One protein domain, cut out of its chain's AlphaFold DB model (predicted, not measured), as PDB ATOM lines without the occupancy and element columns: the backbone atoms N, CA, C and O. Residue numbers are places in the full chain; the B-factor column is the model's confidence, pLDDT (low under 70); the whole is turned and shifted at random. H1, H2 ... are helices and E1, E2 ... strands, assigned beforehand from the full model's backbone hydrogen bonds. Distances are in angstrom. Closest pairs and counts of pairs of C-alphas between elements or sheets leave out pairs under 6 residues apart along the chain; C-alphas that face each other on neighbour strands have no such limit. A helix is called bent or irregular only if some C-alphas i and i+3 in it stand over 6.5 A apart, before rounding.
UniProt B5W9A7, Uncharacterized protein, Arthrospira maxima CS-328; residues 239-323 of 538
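AT A GLANCE: This is residues 239 to 323 of the 538 residues of an uncharacterized protein of Arthrospira maxima CS-328 (UniProt B5W9A7). Helix H1 stands in the middle of this domain, with H2 packed on one side of it and, on the other, H3 and the hairpin E1 and E2. A wide loop, residues 253 to 273, joins H1 to H2, and short H4 ends the printed part. The printed part has 85 residues, in the order H1, H2, H3, E1, E2, H4; the sheet E1 - E2 is antiparallel and the class is mostly helix. The whole is compact, with a radius of gyration of the C-alphas of 12.6 A and spans of 38 by 30 by 19 A.

HOW THE PARTS SIT: H1, residues 240 to 252, touches H2, residues 274 to 284, with residues 242 to 245 alone; the closest C-alphas, of Asp 242 and Arg 277, are 7.3 A apart. They run the same way at a steep tilt of 68 degrees, only just short of about perpendicular. With residues 244 to 248 alone, H1 touches residues 289 to 294 of H3, residues 289 to 301, about perpendicular at 78 degrees; the closest C-alphas, of Asn 244 and Ile 293, are 6.7 A apart. The closest C-alphas of H3 and E1, residues 306 to 310, are those of Ala 292 and Ile 308, 6.7 A apart. E1 and E2, residues 313 to 317, form an antiparallel hairpin at 154 degrees, with N 308 and O 315 2.8 A apart, within hydrogen-bond range. H4, residues 319 to 323, is close to H1 but not clearly touching, with the C-alphas of Ile 247 and Leu 322 closest at 7.3 A. H2 and H4 are apart. Every O i to N i+4 pair is within hydrogen-bond range in H1, H2 and H4, and 7 of 9 in H3.

IN THESE COORDINATES: H1 begins at C-alpha 240 (109.115, 12.496, -70.695) and is 17.1 A long; H2 is 14.9 A. H3 is 17.9 A and irregular, with C-alphas 295 and 298 7.3 A apart. H4 ends at C-alpha 323 (111.047, 26.708, -69.544).

THE WHOLE: The two C-alphas farthest apart, of Asp 260 and Ala 302, are 39.4 A apart. The printed part has no cut, and the link H1 to H2 is long. Residues 254, 255, 286 and 312 have pLDDT under 70.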
ATOM      1  N   GLY A 239     112.509  11.377 -67.322       90.75
ATOM      2  CA  GLY A 239     112.218  11.407 -68.752       90.75
ATOM      3  C   GLY A 239     110.935  12.170 -69.076       90.75
ATOM      4  O   GLY A 239     110.485  13.052 -68.347       90.75
ATOM      5  N   GLY A 240     110.336  11.845 -70.220       90.44
ATOM      6  CA  GLY A 240     109.115  12.496 -70.695       90.44
ATOM      7  C   GLY A 240     107.905  12.408 -69.772       90.44
ATOM      8  O   GLY A 240     107.159  13.380 -69.705       90.44
ATOM      9  N   TYR A 241     107.714  11.289 -69.075       88.81
ATOM     10  CA  TYR A 241     106.640  11.135 -68.097       88.81
ATOM     11  C   TYR A 241     106.837  12.097 -66.928       88.81
ATOM     12  O   TYR A 241     105.898  12.791 -66.548       88.81
ATOM     13  N   ASP A 242     108.067  12.248 -66.440       92.19
ATOM     14  CA  ASP A 242     108.390  13.168 -65.349       92.19
ATOM     15  C   ASP A 242     108.206  14.634 -65.750       92.19
ATOM     16  O   ASP A 242     107.672  15.418 -64.967       92.19
ATOM     17  N   VAL A 243     108.556  14.992 -66.993       93.25
ATOM     18  CA  VAL A 243     108.249  16.319 -67.555       93.25
ATOM     19  C   VAL A 243     106.744  16.574 -67.544       93.25
ATOM     20  O   VAL A 243     106.316  17.660 -67.157       93.25
ATOM     21  N   ASN A 244     105.926  15.591 -67.931       91.44
ATOM     22  CA  ASN A 244     104.474  15.753 -67.906       91.44
ATOM     23  C   ASN A 244     103.962  15.932 -66.471       91.44
ATOM     24  O   ASN A 244     103.154  16.824 -66.224       91.44
ATOM     25  N   LEU A 245     104.453  15.129 -65.521       91.62
ATOM     26  CA  LEU A 245     104.101  15.263 -64.105       91.62
ATOM     27  C   LEU A 245     104.486  16.641 -63.558       91.62
ATOM     28  O   LEU A 245     103.704  17.247 -62.831       91.62
ATOM     29  N   ASP A 246     105.643  17.175 -63.948       94.06
ATOM     30  CA  ASP A 246     106.077  18.512 -63.549       94.06
ATOM     31  C   ASP A 246     105.190  19.606 -64.152       94.06
ATOM     32  O   ASP A 246     104.859  20.567 -63.461       94.06
ATOM     33  N   ILE A 247     104.734  19.453 -65.400       92.12
ATOM     34  CA  ILE A 247     103.735  20.356 -65.993       92.12
ATOM     35  C   ILE A 247     102.438  20.315 -65.175       92.12
ATOM     36  O   ILE A 247     101.910  21.366 -64.812       92.12
ATOM     37  N   ILE A 248     101.952  19.126 -64.813       90.19
ATOM     38  CA  ILE A 248     100.753  18.981 -63.974       90.19
ATOM     39  C   ILE A 248     100.961  19.678 -62.628       90.19
ATOM     40  O   ILE A 248     100.131  20.491 -62.231       90.19
ATOM     41  N   CYS A 249     102.085  19.422 -61.960       90.50
ATOM     42  CA  CYS A 249     102.408  20.023 -60.666       90.50
ATOM     43  C   CYS A 249     102.471  21.549 -60.727       90.50
ATOM     44  O   CYS A 249     101.971  22.225 -59.836       90.50
ATOM     45  N   GLN A 250     103.102  22.100 -61.764       91.38
ATOM     46  CA  GLN A 250     103.391  23.532 -61.837       91.38
ATOM     47  C   GLN A 250     102.230  24.380 -62.360       91.38
ATOM     48  O   GLN A 250     102.243  25.597 -62.151       91.38
ATOM     49  N   PHE A 251     101.269  23.770 -63.056       89.50
ATOM     50  CA  PHE A 251     100.205  24.501 -63.746       89.50
ATOM     51  C   PHE A 251      98.790  24.033 -63.389       89.50
ATOM     52  O   PHE A 251      97.862  24.832 -63.465       89.50
ATOM     53  N   CYS A 252      98.607  22.771 -63.000       82.31
ATOM     54  CA  CYS A 252      97.282  22.150 -62.894       82.31
ATOM     55  C   CYS A 252      96.923  21.689 -61.472       82.31
ATOM     56  O   CYS A 252      95.746  21.507 -61.171       82.31
ATOM     57  N   ALA A 253      97.916  21.445 -60.617       74.19
ATOM     58  CA  ALA A 253      97.756  20.717 -59.364       74.19
ATOM     59  C   ALA A 253      98.088  21.582 -58.143       74.19
ATOM     60  O   ALA A 253      99.128  21.410 -57.514       74.19
ATOM     61  N   GLU A 254      97.186  22.483 -57.767       66.88
ATOM     62  CA  GLU A 254      97.233  23.083 -56.431       66.88
ATOM     63  C   GLU A 254      96.464  22.186 -55.444       66.88
ATOM     64  O   GLU A 254      95.339  21.771 -55.717       66.88
ATOM     65  N   ASN A 255      97.068  21.877 -54.289       69.94
ATOM     66  CA  ASN A 255      96.416  21.201 -53.153       69.94
ATOM     67  C   ASN A 255      95.806  19.812 -53.449       69.94
ATOM     68  O   ASN A 255      94.701  19.495 -53.007       69.94
ATOM     69  N   MET A 256      96.526  18.951 -54.175       78.88
ATOM     70  CA  MET A 256      96.093  17.564 -54.382       78.88
ATOM     71  C   MET A 256      96.078  16.763 -53.068       78.88
ATOM     72  O   MET A 256      97.026  16.817 -52.297       78.88
ATOM     73  N   ILE A 257      95.021  15.973 -52.854       80.81
ATOM     74  CA  ILE A 257      94.840  15.105 -51.671       80.81
ATOM     75  C   ILE A 257      95.202  13.644 -51.997       80.81
ATOM     76  O   ILE A 257      94.770  13.129 -53.024       80.81
ATOM     77  N   ASP A 258      96.004  12.975 -51.181       79.75
ATOM     78  CA  ASP A 258      96.359  11.562 -51.332       79.75
ATOM     79  C   ASP A 258      95.194  10.616 -50.928       79.75
ATOM     80  O   ASP A 258      94.157  11.051 -50.436       79.75
ATOM     81  N   TRP A 259      95.308   9.308 -51.178       75.38
ATOM     82  CA  TRP A 259      94.242   8.316 -50.952       75.38
ATOM     83  C   TRP A 259      93.858   8.153 -49.481       75.38
ATOM     84  O   TRP A 259      92.742   7.736 -49.188       75.38
ATOM     85  N   ASP A 260      94.768   8.480 -48.566       77.62
ATOM     86  CA  ASP A 260      94.529   8.481 -47.122       77.62
ATOM     87  C   ASP A 260      93.881   9.789 -46.621       77.62
ATOM     88  O   ASP A 260      93.646   9.949 -45.424       77.62
ATOM     89  N   GLY A 261      93.577  10.727 -47.525       80.44
ATOM     90  CA  GLY A 261      93.004  12.031 -47.198       80.44
ATOM     91  C   GLY A 261      94.032  13.093 -46.794       80.44
ATOM     92  O   GLY A 261      93.640  14.229 -46.525       80.44
ATOM     93  N   SER A 262      95.328  12.765 -46.763       85.12
ATOM     94  CA  SER A 262      96.405  13.727 -46.502       85.12
ATOM     95  C   SER A 262      96.718  14.591 -47.730       85.12
ATOM     96  O   SER A 262      96.251  14.323 -48.833       85.12
ATOM     97  N   TYR A 263      97.508  15.657 -47.578       85.06
ATOM     98  CA  TYR A 263      97.999  16.400 -48.742       85.06
ATOM     99  C   TYR A 263      99.091  15.606 -49.457       85.06
ATOM    100  O   TYR A 263     100.085  15.213 -48.847       85.06
ATOM    101  N   LEU A 264      98.932  15.433 -50.768       85.31
ATOM    102  CA  LEU A 264      99.923  14.782 -51.606       85.31
ATOM    103  C   LEU A 264     101.184  15.649 -51.683       85.31
ATOM    104  O   LEU A 264     101.134  16.809 -52.101       85.31
ATOM    105  N   VAL A 265     102.326  15.066 -51.326       87.50
ATOM    106  CA  VAL A 265     103.626  15.722 -51.478       87.50
ATOM    107  C   VAL A 265     103.988  15.751 -52.962       87.50
ATOM    108  O   VAL A 265     104.323  14.728 -53.556       87.50
ATOM    109  N   LEU A 266     103.896  16.934 -53.574       88.69
ATOM    110  CA  LEU A 266     104.208  17.106 -54.991       88.69
ATOM    111  C   LEU A 266     105.728  17.043 -55.232       88.69
ATOM    112  O   LEU A 266     106.498  17.630 -54.464       88.69
ATOM    113  N   PRO A 267     106.180  16.364 -56.301       90.31
ATOM    114  CA  PRO A 267     107.592  16.270 -56.631       90.31
ATOM    115  C   PRO A 267     108.182  17.638 -56.986       90.31
ATOM    116  O   PRO A 267     107.534  18.500 -57.583       90.31
ATOM    117  N   THR A 268     109.460  17.825 -56.651       91.12
ATOM    118  CA  THR A 268     110.192  19.027 -57.071       91.12
ATOM    119  C   THR A 268     110.563  18.928 -58.556       91.12
ATOM    120  O   THR A 268     111.170  17.917 -58.948       91.12
ATOM    121  N   PRO A 269     110.287  19.962 -59.376       93.19
ATOM    122  CA  PRO A 269     110.579  19.907 -60.801       93.19
ATOM    123  C   PRO A 269     112.038  19.592 -61.129       93.19
ATOM    124  O   PRO A 269     112.957  20.086 -60.471       93.19
ATOM    125  N   GLY A 270     112.258  18.765 -62.150       89.94
ATOM    126  CA  GLY A 270     113.585  18.355 -62.610       89.94
ATOM    127  C   GLY A 270     114.336  17.379 -61.698       89.94
ATOM    128  O   GLY A 270     115.469  17.018 -62.014       89.94
ATOM    129  N   THR A 271     113.754  16.956 -60.569       87.88
ATOM    130  CA  THR A 271     114.381  16.005 -59.632       87.88
ATOM    131  C   THR A 271     113.852  14.582 -59.806       87.88
ATOM    132  O   THR A 271     112.680  14.386 -60.123       87.88
ATOM    133  N   SER A 272     114.687  13.584 -59.521       78.31
ATOM    134  CA  SER A 272     114.360  12.151 -59.610       78.31
ATOM    135  C   SER A 272     113.671  11.584 -58.356       78.31
ATOM    136  O   SER A 272     113.925  10.445 -57.975       78.31
ATOM    137  N   GLN A 273     112.832  12.368 -57.665       79.62
ATOM    138  CA  GLN A 273     112.111  11.937 -56.453       79.62
ATOM    139  C   GLN A 273     111.050  10.857 -56.762       79.62
ATOM    140  O   GLN A 273     109.855  11.145 -56.782       79.62
ATOM    141  N   ARG A 274     111.501   9.619 -56.998       79.62
ATOM    142  CA  ARG A 274     110.701   8.474 -57.470       79.62
ATOM    143  C   ARG A 274     109.440   8.258 -56.648       79.62
ATOM    144  O   ARG A 274     108.358   8.390 -57.193       79.62
ATOM    145  N   THR A 275     109.555   8.119 -55.330       80.12
ATOM    146  CA  THR A 275     108.402   7.880 -54.447       80.12
ATOM    147  C   THR A 275     107.258   8.885 -54.633       80.12
ATOM    148  O   THR A 275     106.108   8.481 -54.788       80.12
ATOM    149  N   HIS A 276     107.546  10.191 -54.666       85.06
ATOM    150  CA  HIS A 276     106.508  11.213 -54.863       85.06
ATOM    151  C   HIS A 276     105.943  11.196 -56.288       85.06
ATOM    152  O   HIS A 276     104.747  11.408 -56.485       85.06
ATOM    153  N   ARG A 277     106.794  10.944 -57.289       87.19
ATOM    154  CA  ARG A 277     106.392  10.887 -58.700       87.19
ATOM    155  C   ARG A 277     105.531   9.677 -58.999       87.19
ATOM    156  O   ARG A 277     104.478   9.839 -59.601       87.19
ATOM    157  N   ASP A 278     105.937   8.510 -58.526       82.06
ATOM    158  CA  ASP A 278     105.200   7.270 -58.702       82.06
ATOM    159  C   ASP A 278     103.837   7.375 -58.008       82.06
ATOM    160  O   ASP A 278     102.810   7.055 -58.605       82.06
ATOM    161  N   ARG A 279     103.793   7.948 -56.796       81.75
ATOM    162  CA  ARG A 279     102.540   8.211 -56.078       81.75
ATOM    163  C   ARG A 279     101.606   9.153 -56.837       81.75
ATOM    164  O   ARG A 279     100.414   8.879 -56.989       81.75
ATOM    165  N   LEU A 280     102.147  10.263 -57.338       86.44
ATOM    166  CA  LEU A 280     101.403  11.206 -58.167       86.44
ATOM    167  C   LEU A 280     100.913  10.538 -59.460       86.44
ATOM    168  O   LEU A 280      99.759  10.725 -59.842       86.44
ATOM    169  N   GLN A 281     101.753   9.729 -60.103       85.31
ATOM    170  CA  GLN A 281     101.402   9.000 -61.313       85.31
ATOM    171  C   GLN A 281     100.242   8.038 -61.055       85.31
ATOM    172  O   GLN A 281      99.242   8.142 -61.756       85.31
ATOM    173  N   GLN A 282     100.297   7.195 -60.016       80.81
ATOM    174  CA  GLN A 282      99.197   6.285 -59.655       80.81
ATOM    175  C   GLN A 282      97.860   7.018 -59.478       80.81
ATOM    176  O   GLN A 282      96.801   6.515 -59.857       80.81
ATOM    177  N   LYS A 283      97.891   8.221 -58.893       81.38
ATOM    178  CA  LYS A 283      96.692   9.044 -58.715       81.38
ATOM    179  C   LYS A 283      96.154   9.581 -60.044       81.38
ATOM    180  O   LYS A 283      94.944   9.709 -60.214       81.38
ATOM    181  N   LEU A 284      97.047   9.917 -60.969       82.38
ATOM    182  CA  LEU A 284      96.713  10.518 -62.255       82.38
ATOM    183  C   LEU A 284      96.442   9.500 -63.366       82.38
ATOM    184  O   LEU A 284      95.925   9.909 -64.402       82.38
ATOM    185  N   VAL A 285      96.739   8.211 -63.173       75.62
ATOM    186  CA  VAL A 285      96.517   7.144 -64.174       75.62
ATOM    187  C   VAL A 285      95.074   7.127 -64.689       75.62
ATOM    188  O   VAL A 285      94.858   6.935 -65.880       75.62
ATOM    189  N   LEU A 286      94.090   7.382 -63.821       67.19
ATOM    190  CA  LEU A 286      92.668   7.431 -64.193       67.19
ATOM    191  C   LEU A 286      92.194   8.834 -64.612       67.19
ATOM    192  O   LEU A 286      91.011   9.049 -64.868       67.19
ATOM    193  N   SER A 287      93.094   9.817 -64.643       73.94
ATOM    194  CA  SER A 287      92.766  11.195 -64.997       73.94
ATOM    195  C   SER A 287      93.038  11.465 -66.476       73.94
ATOM    196  O   SER A 287      94.089  11.109 -67.004       73.94
ATOM    197  N   ALA A 288      92.152  12.223 -67.122       80.25
ATOM    198  CA  ALA A 288      92.368  12.709 -68.489       80.25
ATOM    199  C   ALA A 288      93.512  13.748 -68.599       80.25
ATOM    200  O   ALA A 288      93.799  14.243 -69.688       80.25
ATOM    201  N   LEU A 289      94.162  14.110 -67.482       83.50
ATOM    202  CA  LEU A 289      95.206  15.139 -67.417       83.50
ATOM    203  C   LEU A 289      96.458  14.752 -68.201       83.50
ATOM    204  O   LEU A 289      97.023  15.590 -68.905       83.50
ATOM    205  N   ILE A 290      96.894  13.498 -68.062       84.31
ATOM    206  CA  ILE A 290      98.104  13.005 -68.727       84.31
ATOM    207  C   ILE A 290      97.897  13.032 -70.243       84.31
ATOM    208  O   ILE A 290      98.711  13.617 -70.959       84.31
ATOM    209  N   ASP A 291      96.772  12.494 -70.718       84.06
ATOM    210  CA  ASP A 291      96.425  12.475 -72.142       84.06
ATOM    211  C   ASP A 291      96.261  13.892 -72.712       84.06
ATOM    212  O   ASP A 291      96.737  14.188 -73.812       84.06
ATOM    213  N   ALA A 292      95.652  14.806 -71.946       86.31
ATOM    214  CA  ALA A 292      95.527  16.206 -72.337       86.31
ATOM    215  C   ALA A 292      96.902  16.858 -72.545       86.31
ATOM    216  O   ALA A 292      97.103  17.539 -73.552       86.31
ATOM    217  N   ILE A 293      97.867  16.625 -71.652       88.31
ATOM    218  CA  ILE A 293      99.228  17.163 -71.792       88.31
ATOM    219  C   ILE A 293      99.973  16.532 -72.960       88.31
ATOM    220  O   ILE A 293     100.567  17.266 -73.751       88.31
ATOM    221  N   GLU A 294      99.920  15.208 -73.106       86.25
ATOM    222  CA  GLU A 294     100.580  14.516 -74.219       86.25
ATOM    223  C   GLU A 294     100.073  15.032 -75.574       86.25
ATOM    224  O   GLU A 294     100.871  15.293 -76.472       86.25
ATOM    225  N   SER A 295      98.767  15.317 -75.697       88.00
ATOM    226  CA  SER A 295      98.193  15.905 -76.917       88.00
ATOM    227  C   SER A 295      98.747  17.299 -77.257       88.00
ATOM    228  O   SER A 295      98.834  17.669 -78.429       88.00
ATOM    229  N   GLN A 296      99.137  18.084 -76.247       90.06
ATOM    230  CA  GLN A 296      99.644  19.452 -76.414       90.06
ATOM    231  C   GLN A 296     101.174  19.523 -76.490       90.06
ATOM    232  O   GLN A 296     101.726  20.559 -76.874       90.06
ATOM    233  N   LYS A 297     101.874  18.435 -76.155       87.62
ATOM    234  CA  LYS A 297     103.337  18.371 -76.087       87.62
ATOM    235  C   LYS A 297     104.036  18.772 -77.392       87.62
ATOM    236  O   LYS A 297     104.960  19.579 -77.298       87.62
ATOM    237  N   PRO A 298     103.584  18.365 -78.598       87.88
ATOM    238  CA  PRO A 298     104.196  18.831 -79.846       87.88
ATOM    239  C   PRO A 298     104.120  20.355 -80.020       87.88
ATOM    240  O   PRO A 298     105.077  20.993 -80.459       87.88
ATOM    241  N   SER A 299     103.001  20.970 -79.621       89.94
ATOM    242  CA  SER A 299     102.830  22.429 -79.669       89.94
ATOM    243  C   SER A 299     103.739  23.139 -78.665       89.94
ATOM    244  O   SER A 299     104.361  24.144 -79.013       89.94
ATOM    245  N   LEU A 300     103.859  22.601 -77.448       90.38
ATOM    246  CA  LEU A 300     104.783  23.107 -76.430       90.38
ATOM    247  C   LEU A 300     106.245  23.011 -76.893       90.38
ATOM    248  O   LEU A 300     106.997  23.969 -76.740       90.38
ATOM    249  N   GLN A 301     106.638  21.891 -77.505       88.38
ATOM    250  CA  GLN A 301     107.985  21.680 -78.051       88.38
ATOM    251  C   GLN A 301     108.301  22.640 -79.203       88.38
ATOM    252  O   GLN A 301     109.430  23.109 -79.326       88.38
ATOM    253  N   ALA A 302     107.289  23.017 -79.990       88.00
ATOM    254  CA  ALA A 302     107.392  24.067 -81.002       88.00
ATOM    255  C   ALA A 302     107.429  25.499 -80.417       88.00
ATOM    256  O   ALA A 302     107.368  26.470 -81.173       88.00
ATOM    257  N   GLY A 303     107.487  25.655 -79.089       88.62
ATOM    258  CA  GLY A 303     107.523  26.951 -78.407       88.62
ATOM    259  C   GLY A 303     106.193  27.709 -78.436       88.62
ATOM    260  O   GLY A 303     106.172  28.922 -78.217       88.62
ATOM    261  N   LYS A 304     105.075  27.031 -78.728       91.38
ATOM    262  CA  LYS A 304     103.746  27.654 -78.751       91.38
ATOM    263  C   LYS A 304     103.156  27.703 -77.346       91.38
ATOM    264  O   LYS A 304     103.363  26.813 -76.526       91.38
ATOM    265  N   ASN A 305     102.356  28.735 -77.096       92.81
ATOM    266  CA  ASN A 305     101.514  28.787 -75.906       92.81
ATOM    267  C   ASN A 305     100.299  27.886 -76.125       92.81
ATOM    268  O   ASN A 305      99.668  27.959 -77.181       92.81
ATOM    269  N   VAL A 306      99.953  27.087 -75.122       92.00
ATOM    270  CA  VAL A 306      98.813  26.168 -75.178       92.00
ATOM    271  C   VAL A 306      97.865  26.443 -74.022       92.00
ATOM    272  O   VAL A 306      98.269  26.942 -72.970       92.00
ATOM    273  N   THR A 307      96.598  26.102 -74.215       89.81
ATOM    274  CA  THR A 307      95.602  26.092 -73.145       89.81
ATOM    275  C   THR A 307      95.188  24.650 -72.920       89.81
ATOM    276  O   THR A 307      94.721  23.989 -73.844       89.81
ATOM    277  N   ILE A 308      95.385  24.164 -71.700       85.50
ATOM    278  CA  ILE A 308      95.013  22.817 -71.286       85.50
ATOM    279  C   ILE A 308      93.647  22.916 -70.606       85.50
ATOM    280  O   ILE A 308      93.488  23.627 -69.612       85.50
ATOM    281  N   SER A 309      92.657  22.225 -71.168       78.31
ATOM    282  CA  SER A 309      91.296  22.176 -70.628       78.31
ATOM    283  C   SER A 309      91.170  21.040 -69.619       78.31
ATOM    284  O   SER A 309      91.370  19.877 -69.962       78.31
ATOM    285  N   LEU A 310      90.828  21.382 -68.379       71.00
ATOM    286  CA  LEU A 310      90.696  20.480 -67.239       71.00
ATOM    287  C   LEU A 310      89.262  20.521 -66.722       71.00
ATOM    288  O   LEU A 310      88.952  21.327 -65.849       71.00
ATOM    289  N   GLN A 311      88.386  19.663 -67.248       70.12
ATOM    290  CA  GLN A 311      86.952  19.684 -66.917       70.12
ATOM    291  C   GLN A 311      86.352  21.100 -67.093       70.12
ATOM    292  O   GLN A 311      86.104  21.503 -68.227       70.12
ATOM    293  N   GLU A 312      86.166  21.855 -66.002       63.25
ATOM    294  CA  GLU A 312      85.625  23.226 -65.979       63.25
ATOM    295  C   GLU A 312      86.695  24.338 -65.975       63.25
ATOM    296  O   GLU A 312      86.378  25.499 -66.232       63.25
ATOM    297  N   ASN A 313      87.966  24.011 -65.727       72.50
ATOM    298  CA  ASN A 313      89.057  24.981 -65.636       72.50
ATOM    299  C   ASN A 313      89.937  24.969 -66.888       72.50
ATOM    300  O   ASN A 313      90.240  23.921 -67.452       72.50
ATOM    301  N   GLN A 314      90.406  26.143 -67.309       83.69
ATOM    302  CA  GLN A 314      91.379  26.273 -68.393       83.69
ATOM    303  C   GLN A 314      92.690  26.829 -67.857       83.69
ATOM    304  O   GLN A 314      92.733  27.914 -67.277       83.69
ATOM    305  N   VAL A 315      93.770  26.092 -68.092       87.94
ATOM    306  CA  VAL A 315      95.111  26.458 -67.650       87.94
ATOM    307  C   VAL A 315      95.937  26.848 -68.863       87.94
ATOM    308  O   VAL A 315      96.161  26.046 -69.768       87.94
ATOM    309  N   LYS A 316      96.411  28.093 -68.892       91.69
ATOM    310  CA  LYS A 316      97.310  28.568 -69.945       91.69
ATOM    311  C   LYS A 316      98.753  28.235 -69.579       91.69
ATOM    312  O   LYS A 316      99.248  28.696 -68.555       91.69
ATOM    313  N   VAL A 317      99.439  27.509 -70.453       93.25
ATOM    314  CA  VAL A 317     100.867  27.204 -70.332       93.25
ATOM    315  C   VAL A 317     101.619  27.998 -71.390       93.25
ATOM    316  O   VAL A 317     101.427  27.809 -72.594       93.25
ATOM    317  N   THR A 318     102.457  28.930 -70.938       93.12
ATOM    318  CA  THR A 318     103.335  29.695 -71.829       93.12
ATOM    319  C   THR A 318     104.699  29.028 -71.952       93.12
ATOM    320  O   THR A 318     105.195  28.463 -70.977       93.12
ATOM    321  N   ALA A 319     105.335  29.129 -73.122       90.31
ATOM    322  CA  ALA A 319     106.654  28.530 -73.348       90.31
ATOM    323  C   ALA A 319     107.702  29.037 -72.333       90.31
ATOM    324  O   ALA A 319     108.418  28.250 -71.729       90.31
ATOM    325  N   ASN A 320     107.711  30.343 -72.045       92.81
ATOM    326  CA  ASN A 320     108.636  30.940 -71.074       92.81
ATOM    327  C   ASN A 320     108.425  30.426 -69.637       92.81
ATOM    328  O   ASN A 320     109.379  30.242 -68.881       92.81
ATOM    329  N   GLU A 321     107.175  30.205 -69.223       95.06
ATOM    330  CA  GLU A 321     106.912  29.648 -67.896       95.06
ATOM    331  C   GLU A 321     107.229  28.162 -67.825       95.06
ATOM    332  O   GLU A 321     107.759  27.728 -66.805       95.06
ATOM    333  N   LEU A 322     106.938  27.404 -68.886       95.31
ATOM    334  CA  LEU A 322     107.319  26.000 -68.995       95.31
ATOM    335  C   LEU A 322     108.840  25.849 -68.874       95.31
ATOM    336  O   LEU A 322     109.319  25.060 -68.055       95.31
ATOM    337  N   ASP A 323     109.590  26.668 -69.611       95.12
ATOM    338  CA  ASP A 323     111.047  26.708 -69.544       95.12
ATOM    339  C   ASP A 323     111.507  26.972 -68.111       95.12
ATOM    340  O   ASP A 323     112.241  26.179 -67.523       95.12
TER     341      ASP A 323